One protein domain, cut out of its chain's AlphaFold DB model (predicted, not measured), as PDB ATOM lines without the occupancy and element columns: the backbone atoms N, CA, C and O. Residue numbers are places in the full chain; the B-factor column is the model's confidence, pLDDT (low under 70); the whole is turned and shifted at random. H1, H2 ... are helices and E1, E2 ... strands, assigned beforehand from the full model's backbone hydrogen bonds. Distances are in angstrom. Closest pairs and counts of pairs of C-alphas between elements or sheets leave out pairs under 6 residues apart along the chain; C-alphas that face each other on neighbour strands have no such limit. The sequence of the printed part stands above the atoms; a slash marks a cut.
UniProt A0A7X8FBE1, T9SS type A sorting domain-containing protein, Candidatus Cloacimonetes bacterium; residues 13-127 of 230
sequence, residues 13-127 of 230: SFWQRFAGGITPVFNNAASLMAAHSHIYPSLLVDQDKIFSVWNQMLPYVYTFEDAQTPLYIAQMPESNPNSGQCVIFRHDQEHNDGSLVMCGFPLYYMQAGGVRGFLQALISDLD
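Overview. This is residues 13 to 127 of the 230 residues of the protein "T9SS type A sorting domain-containing protein" of Candidatus Cloacimonetes bacterium (UniProt A0A7X8FBE1). A strongly curled sheet of four strands, E2, E4, E5 and E6, forms part of a barrel wall, and a separate two-stranded ribbon of E1 and E3 meets it where E3 comes close to E5. The longest helix, H2, lies on the side toward which the sheet curls but is not on it, and the short H1 sits near the hairpin of E5 and E6. The printed part has 115 residues, in the order H1 E1 E2 E3 E4 E5 E6 H2; the class is mixed, with helices and strands, and under half of the residues, 50, are in named elements. The larger sheet runs E2, E4, E5, E6 and the smaller E1, E3, both antiparallel. The whole is compact, with a radius of gyration of the C-alphas of 14.1 A, yet elongated, spanning 46 by 28 by 21 A.

Arrangement. H1, residues 13 to 18, is only just not on the larger sheet, with 4 pairs of C-alphas within 10 A; its closest C-alpha to E6, residues 99 to 103, is that of Phe 18, 7.2 A from Leu 100. E1, residues 24 to 27, is antiparallel to E3, residues 61 to 64, at 149 degrees, with N 25 and O 63 2.8 A apart, within hydrogen-bond range. E2, residues 34 to 36, is an edge strand antiparallel to E4, residues 69 to 75, at 142 degrees; N 73 and O 36 are within hydrogen-bond range at 2.8 A. The pairing of E4 is staggered: residues 73 to 75 pair with E2, and residues 69 to 73 with E5, residues 86 to 92. E4 and E5 form a hairpin at 170 degrees, with N 90 and O 69 2.9 A apart. The closest C-alphas of E3 and E5, Thr 63 and Val 87, are 4.8 A apart. E5 and E6 form a hairpin at 168 degrees, with N 91 and O 100 2.8 A apart. E4, E5 and E6 make a meander, each strand the antiparallel neighbour of the one before. H2, residues 112 to 125, is apart from E2, E4 and E5, among others. In H1 and H2 every O i to N i+4 pair is within hydrogen-bond range.

Along the chain. H1 begins at C-alpha 13, (297.179, 143.025, 405.154). E4 is 17.9 A from first to last C-alpha, E5 16.5 A and E6 13.2 A. E4 begins at C-alpha 69, (283.344, 131.396, 413.904). H2 is 19.9 A long and ends at C-alpha 125, (275.387, 138.469, 420.993).

Size, cuts and confidence. The C-alphas farthest apart, of Ser 52 and His 95, are 45.9 A apart. The printed part has no cut. The link from E2 to E3, residues 37 to 60, is long; its residues 43 to 44 pair with residues 34 to 35 of E2, antiparallel. The mean pLDDT of the printed part is 85.5; residues 94 to 97 and residue 127 are under 70.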
ATOM      1  N   SER A  13     296.875 142.523 403.810       83.44
ATOM      2  CA  SER A  13     297.179 143.025 405.154       83.44
ATOM      3  C   SER A  13     295.936 143.236 406.020       83.44
ATOM      4  O   SER A  13     296.015 143.084 407.238       83.44
ATOM      5  N   PHE A  14     294.786 143.558 405.420       86.50
ATOM      6  CA  PHE A  14     293.521 143.644 406.143       86.50
ATOM      7  C   PHE A  14     293.085 142.259 406.617       86.50
ATOM      8  O   PHE A  14     292.759 142.098 407.790       86.50
ATOM      9  N   TRP A  15     293.122 141.261 405.733       84.44
ATOM     10  CA  TRP A  15     292.689 139.904 406.055       84.44
ATOM     11  C   TRP A  15     293.556 139.272 407.144       84.44
ATOM     12  O   TRP A  15     293.028 138.755 408.127       84.44
ATOM     13  N   GLN A  16     294.877 139.420 407.032       83.56
ATOM     14  CA  GLN A  16     295.838 138.953 408.036       83.56
ATOM     15  C   GLN A  16     295.649 139.628 409.396       83.56
ATOM     16  O   GLN A  16     295.723 138.968 410.427       83.56
ATOM     17  N   ARG A  17     295.381 140.938 409.415       81.69
ATOM     18  CA  ARG A  17     295.306 141.698 410.668       81.69
ATOM     19  C   ARG A  17     293.940 141.639 411.345       81.69
ATOM     20  O   ARG A  17     293.877 141.581 412.565       81.69
ATOM     21  N   PHE A  18     292.857 141.726 410.579       82.81
ATOM     22  CA  PHE A  18     291.514 141.956 411.121       82.81
ATOM     23  C   PHE A  18     290.577 140.759 410.993       82.81
ATOM     24  O   PHE A  18     289.571 140.717 411.694       82.81
ATOM     25  N   ALA A  19     290.883 139.806 410.114       83.88
ATOM     26  CA  ALA A  19     289.977 138.729 409.727       83.88
ATOM     27  C   ALA A  19     290.604 137.336 409.915       83.88
ATOM     28  O   ALA A  19     290.291 136.417 409.165       83.88
ATOM     29  N   GLY A  20     291.528 137.192 410.871       81.88
ATOM     30  CA  GLY A  20     292.158 135.911 411.200       81.88
ATOM     31  C   GLY A  20     292.997 135.287 410.079       81.88
ATOM     32  O   GLY A  20     293.209 134.080 410.092       81.88
ATOM     33  N   GLY A  21     293.437 136.066 409.084       81.81
ATOM     34  CA  GLY A  21     294.207 135.551 407.946       81.81
ATOM     35  C   GLY A  21     293.395 134.766 406.917       81.81
ATOM     36  O   GLY A  21     293.989 134.137 406.044       81.81
ATOM     37  N   ILE A  22     292.062 134.826 406.983       86.19
ATOM     38  CA  ILE A  22     291.168 134.147 406.039       86.19
ATOM     39  C   ILE A  22     291.377 134.686 404.623       86.19
ATOM     40  O   ILE A  22     291.414 135.899 404.406       86.19
ATOM     41  N   THR A  23     291.437 133.782 403.646       84.94
ATOM     42  CA  THR A  23     291.481 134.149 402.228       84.94
ATOM     43  C   THR A  23     290.076 134.050 401.628       84.94
ATOM     44  O   THR A  23     289.517 132.957 401.553       84.94
ATOM     45  N   PRO A  24     289.460 135.169 401.211       87.25
ATOM     46  CA  PRO A  24     288.103 135.152 400.680       87.25
ATOM     47  C   PRO A  24     288.066 134.582 399.254       87.25
ATOM     48  O   PRO A  24     288.811 135.014 398.373       87.25
ATOM     49  N   VAL A  25     287.130 133.674 398.988       87.12
ATOM     50  CA  VAL A  25     286.888 133.110 397.654       87.12
ATOM     51  C   VAL A  25     285.747 133.873 396.992       87.12
ATOM     52  O   VAL A  25     284.621 133.893 397.483       87.12
ATOM     53  N   PHE A  26     286.034 134.538 395.874       86.00
ATOM     54  CA  PHE A  26     285.046 135.335 395.145       86.00
ATOM     55  C   PHE A  26     284.321 134.511 394.078       86.00
ATOM     56  O   PHE A  26     284.960 133.910 393.214       86.00
ATOM     57  N   ASN A  27     282.989 134.567 394.072       82.38
ATOM     58  CA  ASN A  27     282.145 133.970 393.045       82.38
ATOM     59  C   ASN A  27     281.244 135.026 392.383       82.38
ATOM     60  O   ASN A  27     280.375 135.630 393.014       82.38
ATOM     61  N   ASN A  28     281.438 135.238 391.080       83.19
ATOM     62  CA  ASN A  28     280.627 136.163 390.284       83.19
ATOM     63  C   ASN A  28     279.371 135.505 389.676       83.19
ATOM     64  O   ASN A  28     278.478 136.192 389.183       83.19
ATOM     65  N   ALA A  29     279.270 134.177 389.683       84.44
ATOM     66  CA  ALA A  29     278.089 133.506 389.160       84.44
ATOM     67  C   ALA A  29     276.879 133.788 390.061       84.44
ATOM     68  O   ALA A  29     276.983 133.746 391.291       84.44
ATOM     69  N   ALA A  30     275.720 134.043 389.450       82.75
ATOM     70  CA  ALA A  30     274.457 134.121 390.173       82.75
ATOM     71  C   ALA A  30     274.178 132.749 390.790       82.75
ATOM     72  O   ALA A  30     273.891 131.792 390.074       82.75
ATOM     73  N   SER A  31     274.370 132.643 392.102       88.12
ATOM     74  CA  SER A  31     274.454 131.341 392.764       88.12
ATOM     75  C   SER A  31     273.846 131.308 394.153       88.12
ATOM     76  O   SER A  31     273.301 130.280 394.534       88.12
ATOM     77  N   LEU A  32     273.883 132.401 394.912       90.44
ATOM     78  CA  LEU A  32     273.334 132.401 396.263       90.44
ATOM     79  C   LEU A  32     271.814 132.522 396.223       90.44
ATOM     80  O   LEU A  32     271.280 133.487 395.686       90.44
ATOM     81  N   MET A  33     271.126 131.557 396.822       90.25
ATOM     82  CA  MET A  33     269.666 131.538 396.966       90.25
ATOM     83  C   MET A  33     269.243 131.975 398.372       90.25
ATOM     84  O   MET A  33     268.262 132.694 398.555       90.25
ATOM     85  N   ALA A  34     270.012 131.548 399.369       90.44
ATOM     86  CA  ALA A  34     269.821 131.901 400.764       90.44
ATOM     87  C   ALA A  34     271.130 131.734 401.538       90.44
ATOM     88  O   ALA A  34     272.067 131.082 401.077       90.44
ATOM     89  N   ALA A  35     271.168 132.279 402.745       91.75
ATOM     90  CA  ALA A  35     272.158 131.940 403.747       91.75
ATOM     91  C   ALA A  35     271.449 131.420 405.003       91.75
ATOM     92  O   ALA A  35     270.527 132.057 405.520       91.75
ATOM     93  N   HIS A  36     271.899 130.276 405.504       88.94
ATOM     94  CA  HIS A  36     271.344 129.620 406.683       88.94
ATOM     95  C   HIS A  36     272.267 129.768 407.878       88.94
ATOM     96  O   HIS A  36     273.480 129.648 407.740       88.94
ATOM     97  N   SER A  37     271.681 129.990 409.048       86.25
ATOM     98  CA  SER A  37     272.386 129.972 410.322       86.25
ATOM     99  C   SER A  37     271.728 128.959 411.249       86.25
ATOM    100  O   SER A  37     270.528 128.707 411.154       86.25
ATOM    101  N   HIS A  38     272.515 128.385 412.154       77.00
ATOM    102  CA  HIS A  38     272.002 127.528 413.224       77.00
ATOM    103  C   HIS A  38     271.464 128.331 414.418       77.00
ATOM    104  O   HIS A  38     270.754 127.772 415.250       77.00
ATOM    105  N   ILE A  39     271.804 129.621 414.506       79.56
ATOM    106  CA  ILE A  39     271.528 130.487 415.667       79.56
ATOM    107  C   ILE A  39     270.728 131.743 415.296       79.56
ATOM    108  O   ILE A  39     270.070 132.327 416.151       79.56
ATOM    109  N   TYR A  40     270.722 132.130 414.018       84.44
ATOM    110  CA  TYR A  40     270.001 133.300 413.523       84.44
ATOM    111  C   TYR A  40     268.943 132.932 412.473       84.44
ATOM    112  O   TYR A  40     269.035 131.881 411.837       84.44
ATOM    113  N   PRO A  41     267.954 133.810 412.224       81.88
ATOM    114  CA  PRO A  41     266.996 133.614 411.143       81.88
ATOM    115  C   PRO A  41     267.682 133.479 409.779       81.88
ATOM    116  O   PRO A  41     268.660 134.177 409.491       81.88
ATOM    117  N   SER A  42     267.132 132.624 408.916       87.69
ATOM    118  CA  SER A  42     267.608 132.475 407.540       87.69
ATOM    119  C   SER A  42     267.526 133.796 406.775       87.69
ATOM    120  O   SER A  42     266.537 134.531 406.852       87.69
ATOM    121  N   LEU A  43     268.560 134.080 405.989       91.25
ATOM    122  CA  LEU A  43     268.610 135.217 405.082       91.25
ATOM    123  C   LEU A  43     268.253 134.727 403.683       91.25
ATOM    124  O   LEU A  43     269.080 134.146 402.987       91.25
ATOM    125  N   LEU A  44     267.001 134.937 403.290       90.62
ATOM    126  CA  LEU A  44     266.514 134.581 401.960       90.62
ATOM    127  C   LEU A  44     266.730 135.747 400.996       90.62
ATOM    128  O   LEU A  44     266.489 136.901 401.369       90.62
ATOM    129  N   VAL A  45     267.130 135.449 399.759       91.38
ATOM    130  CA  VAL A  45     267.177 136.454 398.693       91.38
ATOM    131  C   VAL A  45     265.767 136.985 398.429       91.38
ATOM    132  O   VAL A  45     264.790 136.240 398.341       91.38
ATOM    133  N   ASP A  46     265.662 138.301 398.317       90.38
ATOM    134  CA  ASP A  46     264.432 139.010 398.002       90.38
ATOM    135  C   ASP A  46     264.258 139.085 396.482       90.38
ATOM    136  O   ASP A  46     264.999 139.785 395.785       90.38
ATOM    137  N   GLN A  47     263.279 138.335 395.974       87.69
ATOM    138  CA  GLN A  47     263.040 138.202 394.539       87.69
ATOM    139  C   GLN A  47     262.600 139.518 393.883       87.69
ATOM    140  O   GLN A  47     262.870 139.718 392.700       87.69
ATOM    141  N   ASP A  48     262.023 140.448 394.649       88.38
ATOM    142  CA  ASP A  48     261.595 141.757 394.147       88.38
ATOM    143  C   ASP A  48     262.771 142.739 393.999       88.38
ATOM    144  O   ASP A  48     262.647 143.788 393.363       88.38
ATOM    145  N   LYS A  49     263.936 142.418 394.581       86.38
ATOM    146  CA  LYS A  49     265.127 143.286 394.582       86.38
ATOM    147  C   LYS A  49     266.218 142.855 393.608       86.38
ATOM    148  O   LYS A  49     267.205 143.575 393.452       86.38
ATOM    149  N   ILE A  50     266.082 141.693 392.983       86.88
ATOM    150  CA  ILE A  50     267.079 141.118 392.074       86.88
ATOM    151  C   ILE A  50     266.654 141.270 390.617       86.88
ATOM    152  O   ILE A  50     265.474 141.324 390.283       86.88
ATOM    153  N   PHE A  51     267.637 141.329 389.722       85.19
ATOM    154  CA  PHE A  51     267.361 141.400 388.291       85.19
ATOM    155  C   PHE A  51     267.010 140.018 387.733       85.19
ATOM    156  O   PHE A  51     267.614 139.014 388.111       85.19
ATOM    157  N   SER A  52     266.089 139.974 386.768       83.94
ATOM    158  CA  SER A  52     265.640 138.732 386.120       83.94
ATOM    159  C   SER A  52     266.785 137.917 385.511       83.94
ATOM    160  O   SER A  52     266.779 136.693 385.593       83.94
ATOM    161  N   VAL A  53     267.809 138.592 384.975       87.12
ATOM    162  CA  VAL A  53     269.016 137.971 384.396       87.12
ATOM    163  C   VAL A  53     269.829 137.138 385.391       87.12
ATOM    164  O   VAL A  53     270.696 136.374 384.975       87.12
ATOM    165  N   TRP A  54     269.582 137.275 386.694       84.50
ATOM    166  CA  TRP A  54     270.262 136.499 387.729       84.50
ATOM    167  C   TRP A  54     269.504 135.230 388.142       84.50
ATOM    168  O   TRP A  54     269.920 134.555 389.077       84.50
ATOM    169  N   ASN A  55     268.413 134.870 387.452       86.44
ATOM    170  CA  ASN A  55     267.681 133.611 387.656       86.44
ATOM    171  C   ASN A  55     267.309 133.349 389.125       86.44
ATOM    172  O   ASN A  55     267.487 132.249 389.636       86.44
ATOM    173  N   GLN A  56     266.811 134.379 389.809       85.31
ATOM    174  CA  GLN A  56     266.437 134.335 391.226       85.31
ATOM    175  C   GLN A  56     267.589 134.107 392.226       85.31
ATOM    176  O   GLN A  56     267.344 133.893 393.411       85.31
ATOM    177  N   MET A  57     268.840 134.190 391.775       90.00
ATOM    178  CA  MET A  57     270.029 133.995 392.601       90.00
ATOM    179  C   MET A  57     270.849 135.281 392.678       90.00
ATOM    180  O   MET A  57     270.857 136.089 391.757       90.00
ATOM    181  N   LEU A  58     271.573 135.486 393.771       89.75
ATOM    182  CA  LEU A  58     272.453 136.635 393.940       89.75
ATOM    183  C   LEU A  58     273.872 136.300 393.425       89.75
ATOM    184  O   LEU A  58     274.444 135.287 393.845       89.75
ATOM    185  N   PRO A  59     274.447 137.110 392.514       88.88
ATOM    186  CA  PRO A  59     275.862 137.044 392.135       88.88
ATOM    187  C   PRO A  59     276.748 137.890 393.063       88.88
ATOM    188  O   PRO A  59     276.255 138.565 393.963       88.88
ATOM    189  N   TYR A  60     278.058 137.907 392.795       86.94
ATOM    190  CA  TYR A  60     279.060 138.675 393.553       86.94
ATOM    191  C   TYR A  60     279.104 138.289 395.037       86.94
ATOM    192  O   TYR A  60     278.979 139.133 395.927       86.94
ATOM    193  N   VAL A  61     279.259 136.994 395.292       88.50
ATOM    194  CA  VAL A  61     279.245 136.421 396.636       88.50
ATOM    195  C   VAL A  61     280.643 135.963 397.003       88.50
ATOM    196  O   VAL A  61     281.313 135.279 396.233       88.50
ATOM    197  N   TYR A  62     281.071 136.347 398.195       89.44
ATOM    198  CA  TYR A  62     282.277 135.843 398.821       89.44
ATOM    199  C   TYR A  62     281.948 134.696 399.761       89.44
ATOM    200  O   TYR A  62     281.021 134.792 400.571       89.44
ATOM    201  N   THR A  63     282.747 133.645 399.671       90.56
ATOM    202  CA  THR A  63     282.798 132.568 400.651       90.56
ATOM    203  C   THR A  63     284.114 132.613 401.413       90.56
ATOM    204  O   THR A  63     285.122 133.117 400.916       90.56
ATOM    205  N   PHE A  64     284.087 132.124 402.644       90.50
ATOM    206  CA  PHE A  64     285.193 132.202 403.588       90.50
ATOM    207  C   PHE A  64     285.536 130.795 404.053       90.50
ATOM    208  O   PHE A  64     284.882 130.246 404.939       90.50
ATOM    209  N   GLU A  65     286.535 130.201 403.418       82.81
ATOM    210  CA  GLU A  65     287.092 128.932 403.874       82.81
ATOM    211  C   GLU A  65     287.869 129.182 405.182       82.81
ATOM    212  O   GLU A  65     288.430 130.260 405.381       82.81
ATOM    213  N   ASP A  66     287.824 128.228 406.111       83.25
ATOM    214  CA  ASP A  66     288.539 128.273 407.400       83.25
ATOM    215  C   ASP A  66     288.130 129.383 408.386       83.25
ATOM    216  O   ASP A  66     288.865 129.721 409.318       83.25
ATOM    217  N   ALA A  67     286.926 129.937 408.242       84.50
ATOM    218  CA  ALA A  67     286.394 130.860 409.236       84.50
ATOM    219  C   ALA A  67     286.246 130.185 410.613       84.50
ATOM    220  O   ALA A  67     285.496 129.222 410.758       84.50
ATOM    221  N   GLN A  68     286.913 130.724 411.640       79.69
ATOM    222  CA  GLN A  68     286.886 130.157 412.998       79.69
ATOM    223  C   GLN A  68     285.497 130.203 413.651       79.69
ATOM    224  O   GLN A  68     285.130 129.293 414.391       79.69
ATOM    225  N   THR A  69     284.710 131.249 413.377       86.75
ATOM    226  CA  THR A  69     283.344 131.396 413.904       86.75
ATOM    227  C   THR A  69     282.365 131.663 412.760       86.75
ATOM    228  O   THR A  69     281.975 132.812 412.516       86.75
ATOM    229  N   PRO A  70     281.972 130.621 412.004       90.50
ATOM    230  CA  PRO A  70     281.016 130.766 410.919       90.50
ATOM    231  C   PRO A  70     279.619 131.039 411.494       90.50
ATOM    232  O   PRO A  70     279.117 130.288 412.327       90.50
ATOM    233  N   LEU A  71     278.978 132.114 411.040       90.88
ATOM    234  CA  LEU A  71     277.618 132.484 411.446       90.88
ATOM    235  C   LEU A  71     276.575 131.995 410.445       90.88
ATOM    236  O   LEU A  71     275.482 131.592 410.845       90.88
ATOM    237  N   TYR A  72     276.903 132.050 409.151       93.50
ATOM    238  CA  TYR A  72     276.019 131.618 408.076       93.50
ATOM    239  C   TYR A  72     276.740 130.795 407.019       93.50
ATOM    240  O   TYR A  72     277.879 131.089 406.642       93.50
ATOM    241  N   ILE A  73     275.998 129.838 406.477       92.50
ATOM    242  CA  ILE A  73     276.381 128.945 405.395       92.50
ATOM    243  C   ILE A  73     275.554 129.253 404.143       92.50
ATOM    244  O   ILE A  73     274.349 129.502 404.222       92.50
ATOM    245  N   ALA A  74     276.203 129.245 402.982       92.56
ATOM    246  CA  ALA A  74     275.576 129.499 401.694       92.56
ATOM    247  C   ALA A  74     274.671 128.340 401.271       92.56
ATOM    248  O   ALA A  74     275.094 127.185 401.257       92.56
ATOM    249  N   GLN A  75     273.466 128.662 400.813       91.75
ATOM    250  CA  GLN A  75     272.666 127.773 399.983       91.75
ATOM    251  C   GLN A  75     272.787 128.225 398.527       91.75
ATOM    252  O   GLN A  75     272.309 129.301 398.152       91.75
ATOM    253  N   MET A  76     273.429 127.389 397.720       91.06
ATOM    254  CA  MET A  76     273.591 127.553 396.276       91.06
ATOM    255  C   MET A  76     273.133 126.268 395.560       91.06
ATOM    256  O   MET A  76     272.988 125.236 396.225       91.06
ATOM    257  N   PRO A  77     272.919 126.281 394.228       87.94
ATOM    258  CA  PRO A  77     272.681 125.056 393.466       87.94
ATOM    259  C   PRO A  77     273.742 123.985 393.753       87.94
ATOM    260  O   PRO A  77     274.911 124.321 393.916       87.94
ATOM    261  N   GLU A  78     273.356 122.707 393.772       82.50
ATOM    262  CA  GLU A  78     274.261 121.581 394.093       82.50
ATOM    263  C   GLU A  78     275.473 121.479 393.157       82.50
ATOM    264  O   GLU A  78     276.523 120.976 393.539       82.50
ATOM    265  N   SER A  79     275.351 121.994 391.931       82.56
ATOM    266  CA  SER A  79     276.457 122.079 390.977       82.56
ATOM    267  C   SER A  79     277.521 123.114 391.357       82.56
ATOM    268  O   SER A  79     278.591 123.133 390.749       82.56
ATOM    269  N   ASN A  80     277.242 123.996 392.320       82.88
ATOM    270  CA  ASN A  80     278.178 125.012 392.768       82.88
ATOM    271  C   ASN A  80     279.042 124.468 393.920       82.88
ATOM    272  O   ASN A  80     278.502 124.181 394.991       82.88
ATOM    273  N   PRO A  81     280.377 124.388 393.753       82.56
ATOM    274  CA  PRO A  81     281.282 123.870 394.784       82.56
ATOM    275  C   PRO A  81     281.297 124.715 396.066       82.56
ATOM    276  O   PRO A  81     281.733 124.240 397.111       82.56
ATOM    277  N   ASN A  82     280.793 125.950 396.003       84.06
ATOM    278  CA  ASN A  82     280.733 126.867 397.133       84.06
ATOM    279  C   ASN A  82     279.420 126.734 397.930       84.06
ATOM    280  O   ASN A  82     279.218 127.453 398.912       84.06
ATOM    281  N   SER A  83     278.506 125.844 397.526       86.81
ATOM    282  CA  SER A  83     277.331 125.515 398.337       86.81
ATOM    283  C   SER A  83     277.776 124.846 399.636       86.81
ATOM    284  O   SER A  83     278.661 123.993 399.630       86.81
ATOM    285  N   GLY A  84     277.202 125.245 400.769       86.88
ATOM    286  CA  GLY A  84     277.635 124.747 402.075       86.88
ATOM    287  C   GLY A  84     278.868 125.453 402.655       86.88
ATOM    288  O   GLY A  84     279.237 125.168 403.791       86.88
ATOM    289  N   GLN A  85     279.471 126.408 401.939       91.12
ATOM    290  CA  GLN A  85     280.587 127.201 402.460       91.12
ATOM    291  C   GLN A  85     280.114 128.366 403.331       91.12
ATOM    292  O   GLN A  85     278.993 128.866 403.192       91.12
ATOM    293  N   CYS A  86     280.985 128.844 404.221       93.00
ATOM    294  CA  CYS A  86     280.682 130.003 405.052       93.00
ATOM    295  C   CYS A  86     280.574 131.280 404.207       93.00
ATOM    296  O   CYS A  86     281.411 131.551 403.351       93.00
ATOM    297  N   VAL A  87     279.543 132.084 404.469       92.50
ATOM    298  CA  VAL A  87     279.279 133.371 403.796       92.50
ATOM    299  C   VAL A  87     279.157 134.543 404.760       92.50
ATOM    300  O   VAL A  87     279.192 135.696 404.332       92.50
ATOM    301  N   ILE A  88     279.009 134.281 406.058       92.94
ATOM    302  CA  ILE A  88     279.115 135.296 407.105       92.94
ATOM    303  C   ILE A  88     279.864 134.664 408.266       92.94
ATOM    304  O   ILE A  88     279.458 133.602 408.736       92.94
ATOM    305  N   PHE A  89     280.910 135.326 408.748       91.81
ATOM    306  CA  PHE A  89     281.654 134.895 409.926       91.81
ATOM    307  C   PHE A  89     281.876 136.047 410.900       91.81
ATOM    308  O   PHE A  89     281.821 137.228 410.530       91.81
ATOM    309  N   ARG A  90     282.135 135.670 412.149       89.88
ATOM    310  CA  ARG A  90     282.625 136.535 413.215       89.88
ATOM    311  C   ARG A  90     284.094 136.213 413.466       89.88
ATOM    312  O   ARG A  90     284.513 135.063 413.360       89.88
ATOM    313  N   HIS A  91     284.876 137.230 413.772       87.88
ATOM    314  CA  HIS A  91     286.230 137.075 414.271       87.88
ATOM    315  C   HIS A  91     286.440 138.073 415.404       87.88
ATOM    316  O   HIS A  91     286.353 139.285 415.195       87.88
ATOM    317  N   ASP A  92     286.675 137.546 416.599       83.75
ATOM    318  CA  ASP A  92     286.982 138.331 417.786       83.75
ATOM    319  C   ASP A  92     288.497 138.524 417.876       83.75
ATOM    320  O   ASP A  92     289.269 137.576 417.725       83.75
ATOM    321  N   GLN A  93     288.937 139.764 418.068       73.75
ATOM    322  CA  GLN A  93     290.357 140.078 418.185       73.75
ATOM    323  C   GLN A  93     290.860 139.712 419.587       73.75
ATOM    324  O   GLN A  93     290.329 140.186 420.582       73.75
ATOM    325  N   GLU A  94     291.930 138.922 419.685       66.62
ATOM    326  CA  GLU A  94     292.466 138.483 420.988       66.62
ATOM    327  C   GLU A  94     293.047 139.630 421.840       66.62
ATOM    328  O   GLU A  94     293.106 139.532 423.062       66.62
ATOM    329  N   HIS A  95     293.501 140.716 421.203       60.06
ATOM    330  CA  HIS A  95     294.270 141.789 421.852       60.06
ATOM    331  C   HIS A  95     293.520 143.126 421.966       60.06
ATOM    332  O   HIS A  95     294.065 144.096 422.491       60.06
ATOM    333  N   ASN A  96     292.299 143.211 421.440       58.00
ATOM    334  CA  ASN A  96     291.479 144.418 421.457       58.00
ATOM    335  C   ASN A  96     290.017 143.986 421.577       58.00
ATOM    336  O   ASN A  96     289.650 143.005 420.942       58.00
ATOM    337  N   ASP A  97     289.191 144.711 422.328       65.12
ATOM    338  CA  ASP A  97     287.775 144.377 422.593       65.12
ATOM    339  C   ASP A  97     286.862 144.608 421.364       65.12
ATOM    340  O   ASP A  97     285.820 145.255 421.412       65.12
ATOM    341  N   GLY A  98     287.334 144.198 420.188       74.12
ATOM    342  CA  GLY A  98     286.728 144.462 418.897       74.12
ATOM    343  C   GLY A  98     286.379 143.169 418.183       74.12
ATOM    344  O   GLY A  98     287.258 142.389 417.815       74.12
ATOM    345  N   SER A  99     285.095 142.995 417.902       83.62
ATOM    346  CA  SER A  99     284.585 141.922 417.054       83.62
ATOM    347  C   SER A  99     284.386 142.410 415.623       83.62
ATOM    348  O   SER A  99     283.720 143.419 415.371       83.62
ATOM    349  N   LEU A 100     284.917 141.669 414.653       86.25
ATOM    350  CA  LEU A 100     284.624 141.866 413.239       86.25
ATOM    351  C   LEU A 100     283.552 140.874 412.795       86.25
ATOM    352  O   LEU A 100     283.726 139.666 412.920       86.25
ATOM    353  N   VAL A 101     282.481 141.383 412.188       90.19
ATOM    354  CA  VAL A 101     281.508 140.557 411.463       90.19
ATOM    355  C   VAL A 101     281.568 140.907 409.981       90.19
ATOM    356  O   VAL A 101     281.324 142.055 409.570       90.19
ATOM    357  N   MET A 102     281.915 139.912 409.170       89.06
ATOM    358  CA  MET A 102     282.088 140.060 407.731       89.06
ATOM    359  C   MET A 102     280.963 139.353 406.987       89.06
ATOM    360  O   MET A 102     280.737 138.163 407.186       89.06
ATOM    361  N   CYS A 103     280.286 140.086 406.100       91.69
ATOM    362  CA  CYS A 103     279.258 139.528 405.231       91.69
ATOM    363  C   CYS A 103     279.802 139.410 403.811       91.69
ATOM    364  O   CYS A 103     280.184 140.414 403.206       91.69
ATOM    365  N   GLY A 104     279.773 138.203 403.257       89.44
ATOM    366  CA  GLY A 104     280.257 137.916 401.910       89.44
ATOM    367  C   GLY A 104     279.336 138.409 400.796       89.44
ATOM    368  O   GLY A 104     279.697 138.362 399.626       89.44
ATOM    369  N   PHE A 105     278.154 138.915 401.143       90.12
ATOM    370  CA  PHE A 105     277.178 139.432 400.194       90.12
ATOM    371  C   PHE A 105     276.462 140.689 400.729       90.12
ATOM    372  O   PHE A 105     276.429 140.954 401.941       90.12
ATOM    373  N   PRO A 106     275.890 141.509 399.831       90.00
ATOM    374  CA  PRO A 106     275.055 142.651 400.197       90.00
ATOM    375  C   PRO A 106     273.726 142.225 400.854       90.00
ATOM    376  O   PRO A 106     272.873 141.624 400.205       90.00
ATOM    377  N   LEU A 107     273.497 142.629 402.110       91.00
ATOM    378  CA  LEU A 107     272.253 142.358 402.854       91.00
ATOM    379  C   LEU A 107     271.031 143.063 402.250       91.00
ATOM    380  O   LEU A 107     269.902 142.648 402.482       91.00
ATOM    381  N   TYR A 108     271.246 144.114 401.452       90.06
ATOM    382  CA  TYR A 108     270.184 144.849 400.761       90.06
ATOM    383  C   TYR A 108     269.264 143.935 399.934       90.06
ATOM    384  O   TYR A 108     268.048 144.120 399.941       90.06
ATOM    385  N   TYR A 109     269.839 142.933 399.260       90.88
ATOM    386  CA  TYR A 109     269.111 142.000 398.395       90.88
ATOM    387  C   TYR A 109     268.432 140.860 399.162       90.88
ATOM    388  O   TYR A 109     267.915 139.942 398.539       90.88
ATOM    389  N   MET A 110     268.444 140.888 400.493       90.88
ATOM    390  CA  MET A 110     267.770 139.896 401.323       90.88
ATOM    391  C   MET A 110     266.405 140.408 401.787       90.88
ATOM    392  O   MET A 110     266.130 141.618 401.813       90.88
ATOM    393  N   GLN A 111     265.547 139.478 402.197       91.19
ATOM    394  CA  GLN A 111     264.255 139.795 402.793       91.19
ATOM    395  C   GLN A 111     264.437 140.598 404.087       91.19
ATOM    396  O   GLN A 111     265.207 140.229 404.978       91.19
ATOM    397  N   ALA A 112     263.688 141.697 404.214       87.00
ATOM    398  CA  ALA A 112     263.872 142.656 405.305       87.00
ATOM    399  C   ALA A 112     263.648 142.047 406.701       87.00
ATOM    400  O   ALA A 112     264.333 142.429 407.646       87.00
ATOM    401  N   GLY A 113     262.713 141.099 406.832       81.19
ATOM    402  CA  GLY A 113     262.439 140.413 408.097       81.19
ATOM    403  C   GLY A 113     263.642 139.616 408.607       81.19
ATOM    404  O   GLY A 113     264.043 139.794 409.755       81.19
ATOM    405  N   GLY A 114     264.264 138.817 407.733       78.81
ATOM    406  CA  GLY A 114     265.453 138.030 408.073       78.81
ATOM    407  C   GLY A 114     266.640 138.915 408.452       78.81
ATOM    408  O   GLY A 114     267.269 138.689 409.481       78.81
ATOM    409  N   VAL A 115     266.892 139.982 407.685       88.25
ATOM    410  CA  VAL A 115     267.985 140.931 407.974       88.25
ATOM    411  C   VAL A 115     267.783 141.635 409.311       88.25
ATOM    412  O   VAL A 115     268.728 141.755 410.086       88.25
ATOM    413  N   ARG A 116     266.561 142.096 409.605       86.06
ATOM    414  CA  ARG A 116     266.250 142.741 410.889       86.06
ATOM    415  C   ARG A 116     266.472 141.785 412.059       86.06
ATOM    416  O   ARG A 116     267.117 142.178 413.025       86.06
ATOM    417  N   GLY A 117     265.989 140.547 411.946       81.44
ATOM    418  CA  GLY A 117     266.181 139.522 412.974       81.44
ATOM    419  C   GLY A 117     267.654 139.172 413.189       81.44
ATOM    420  O   GLY A 117     268.109 139.139 414.328       81.44
ATOM    421  N   PHE A 118     268.413 139.002 412.103       87.75
ATOM    422  CA  PHE A 118     269.861 138.799 412.151       87.75
ATOM    423  C   PHE A 118     270.577 139.936 412.884       87.75
ATOM    424  O   PHE A 118     271.311 139.679 413.829       87.75
ATOM    425  N   LEU A 119     270.352 141.192 412.481       88.44
ATOM    426  CA  LEU A 119     271.038 142.336 413.088       88.44
ATOM    427  C   LEU A 119     270.676 142.505 414.565       88.44
ATOM    428  O   LEU A 119     271.553 142.800 415.369       88.44
ATOM    429  N   GLN A 120     269.409 142.302 414.933       84.31
ATOM    430  CA  GLN A 120     268.972 142.402 416.322       84.31
ATOM    431  C   GLN A 120     269.632 141.338 417.208       84.31
ATOM    432  O   GLN A 120     270.116 141.666 418.288       84.31
ATOM    433  N   ALA A 121     269.676 140.086 416.743       82.50
ATOM    434  CA  ALA A 121     270.316 138.997 417.474       82.50
ATOM    435  C   ALA A 121     271.840 139.184 417.544       82.50
ATOM    436  O   ALA A 121     272.418 139.094 418.621       82.50
ATOM    437  N   LEU A 122     272.474 139.559 416.429       86.44
ATOM    438  CA  LEU A 122     273.911 139.814 416.368       86.44
ATOM    439  C   LEU A 122     274.346 140.921 417.335       86.44
ATOM    440  O   LEU A 122     275.348 140.771 418.020       86.44
ATOM    441  N   ILE A 123     273.606 142.032 417.401       82.62
ATOM    442  CA  ILE A 123     273.917 143.135 418.325       82.62
ATOM    443  C   ILE A 123     273.835 142.665 419.782       82.62
ATOM    444  O   ILE A 123     274.673 143.059 420.586       82.62
ATOM    445  N   SER A 124     272.857 141.815 420.109       79.69
ATOM    446  CA  SER A 124     272.728 141.238 421.450       79.69
ATOM    447  C   SER A 124     273.875 140.278 421.784       79.69
ATOM    448  O   SER A 124     274.364 140.288 422.907       79.69
ATOM    449  N   ASP A 125     274.320 139.470 420.818       79.38
ATOM    450  CA  ASP A 125     275.387 138.469 420.993       79.38
ATOM    451  C   ASP A 125     276.795 139.064 421.018       79.38
ATOM    452  O   ASP A 125     277.748 138.436 421.486       79.38
ATOM    453  N   LEU A 126     276.961 140.258 420.459       77.81
ATOM    454  CA  LEU A 126     278.227 140.973 420.500       77.81
ATOM    455  C   LEU A 126     278.533 141.537 421.894       77.81
ATOM    456  O   LEU A 126     279.577 142.162 422.025       77.81
ATOM    457  N   ASP A 127     277.648 141.327 422.888       64.75
ATOM    458  CA  ASP A 127     277.699 141.901 424.244       64.75
ATOM    459  C   ASP A 127     278.300 143.301 424.207       64.75
ATOM    460  O   ASP A 127     279.227 143.629 424.946       64.75
TER     461      ASP A 127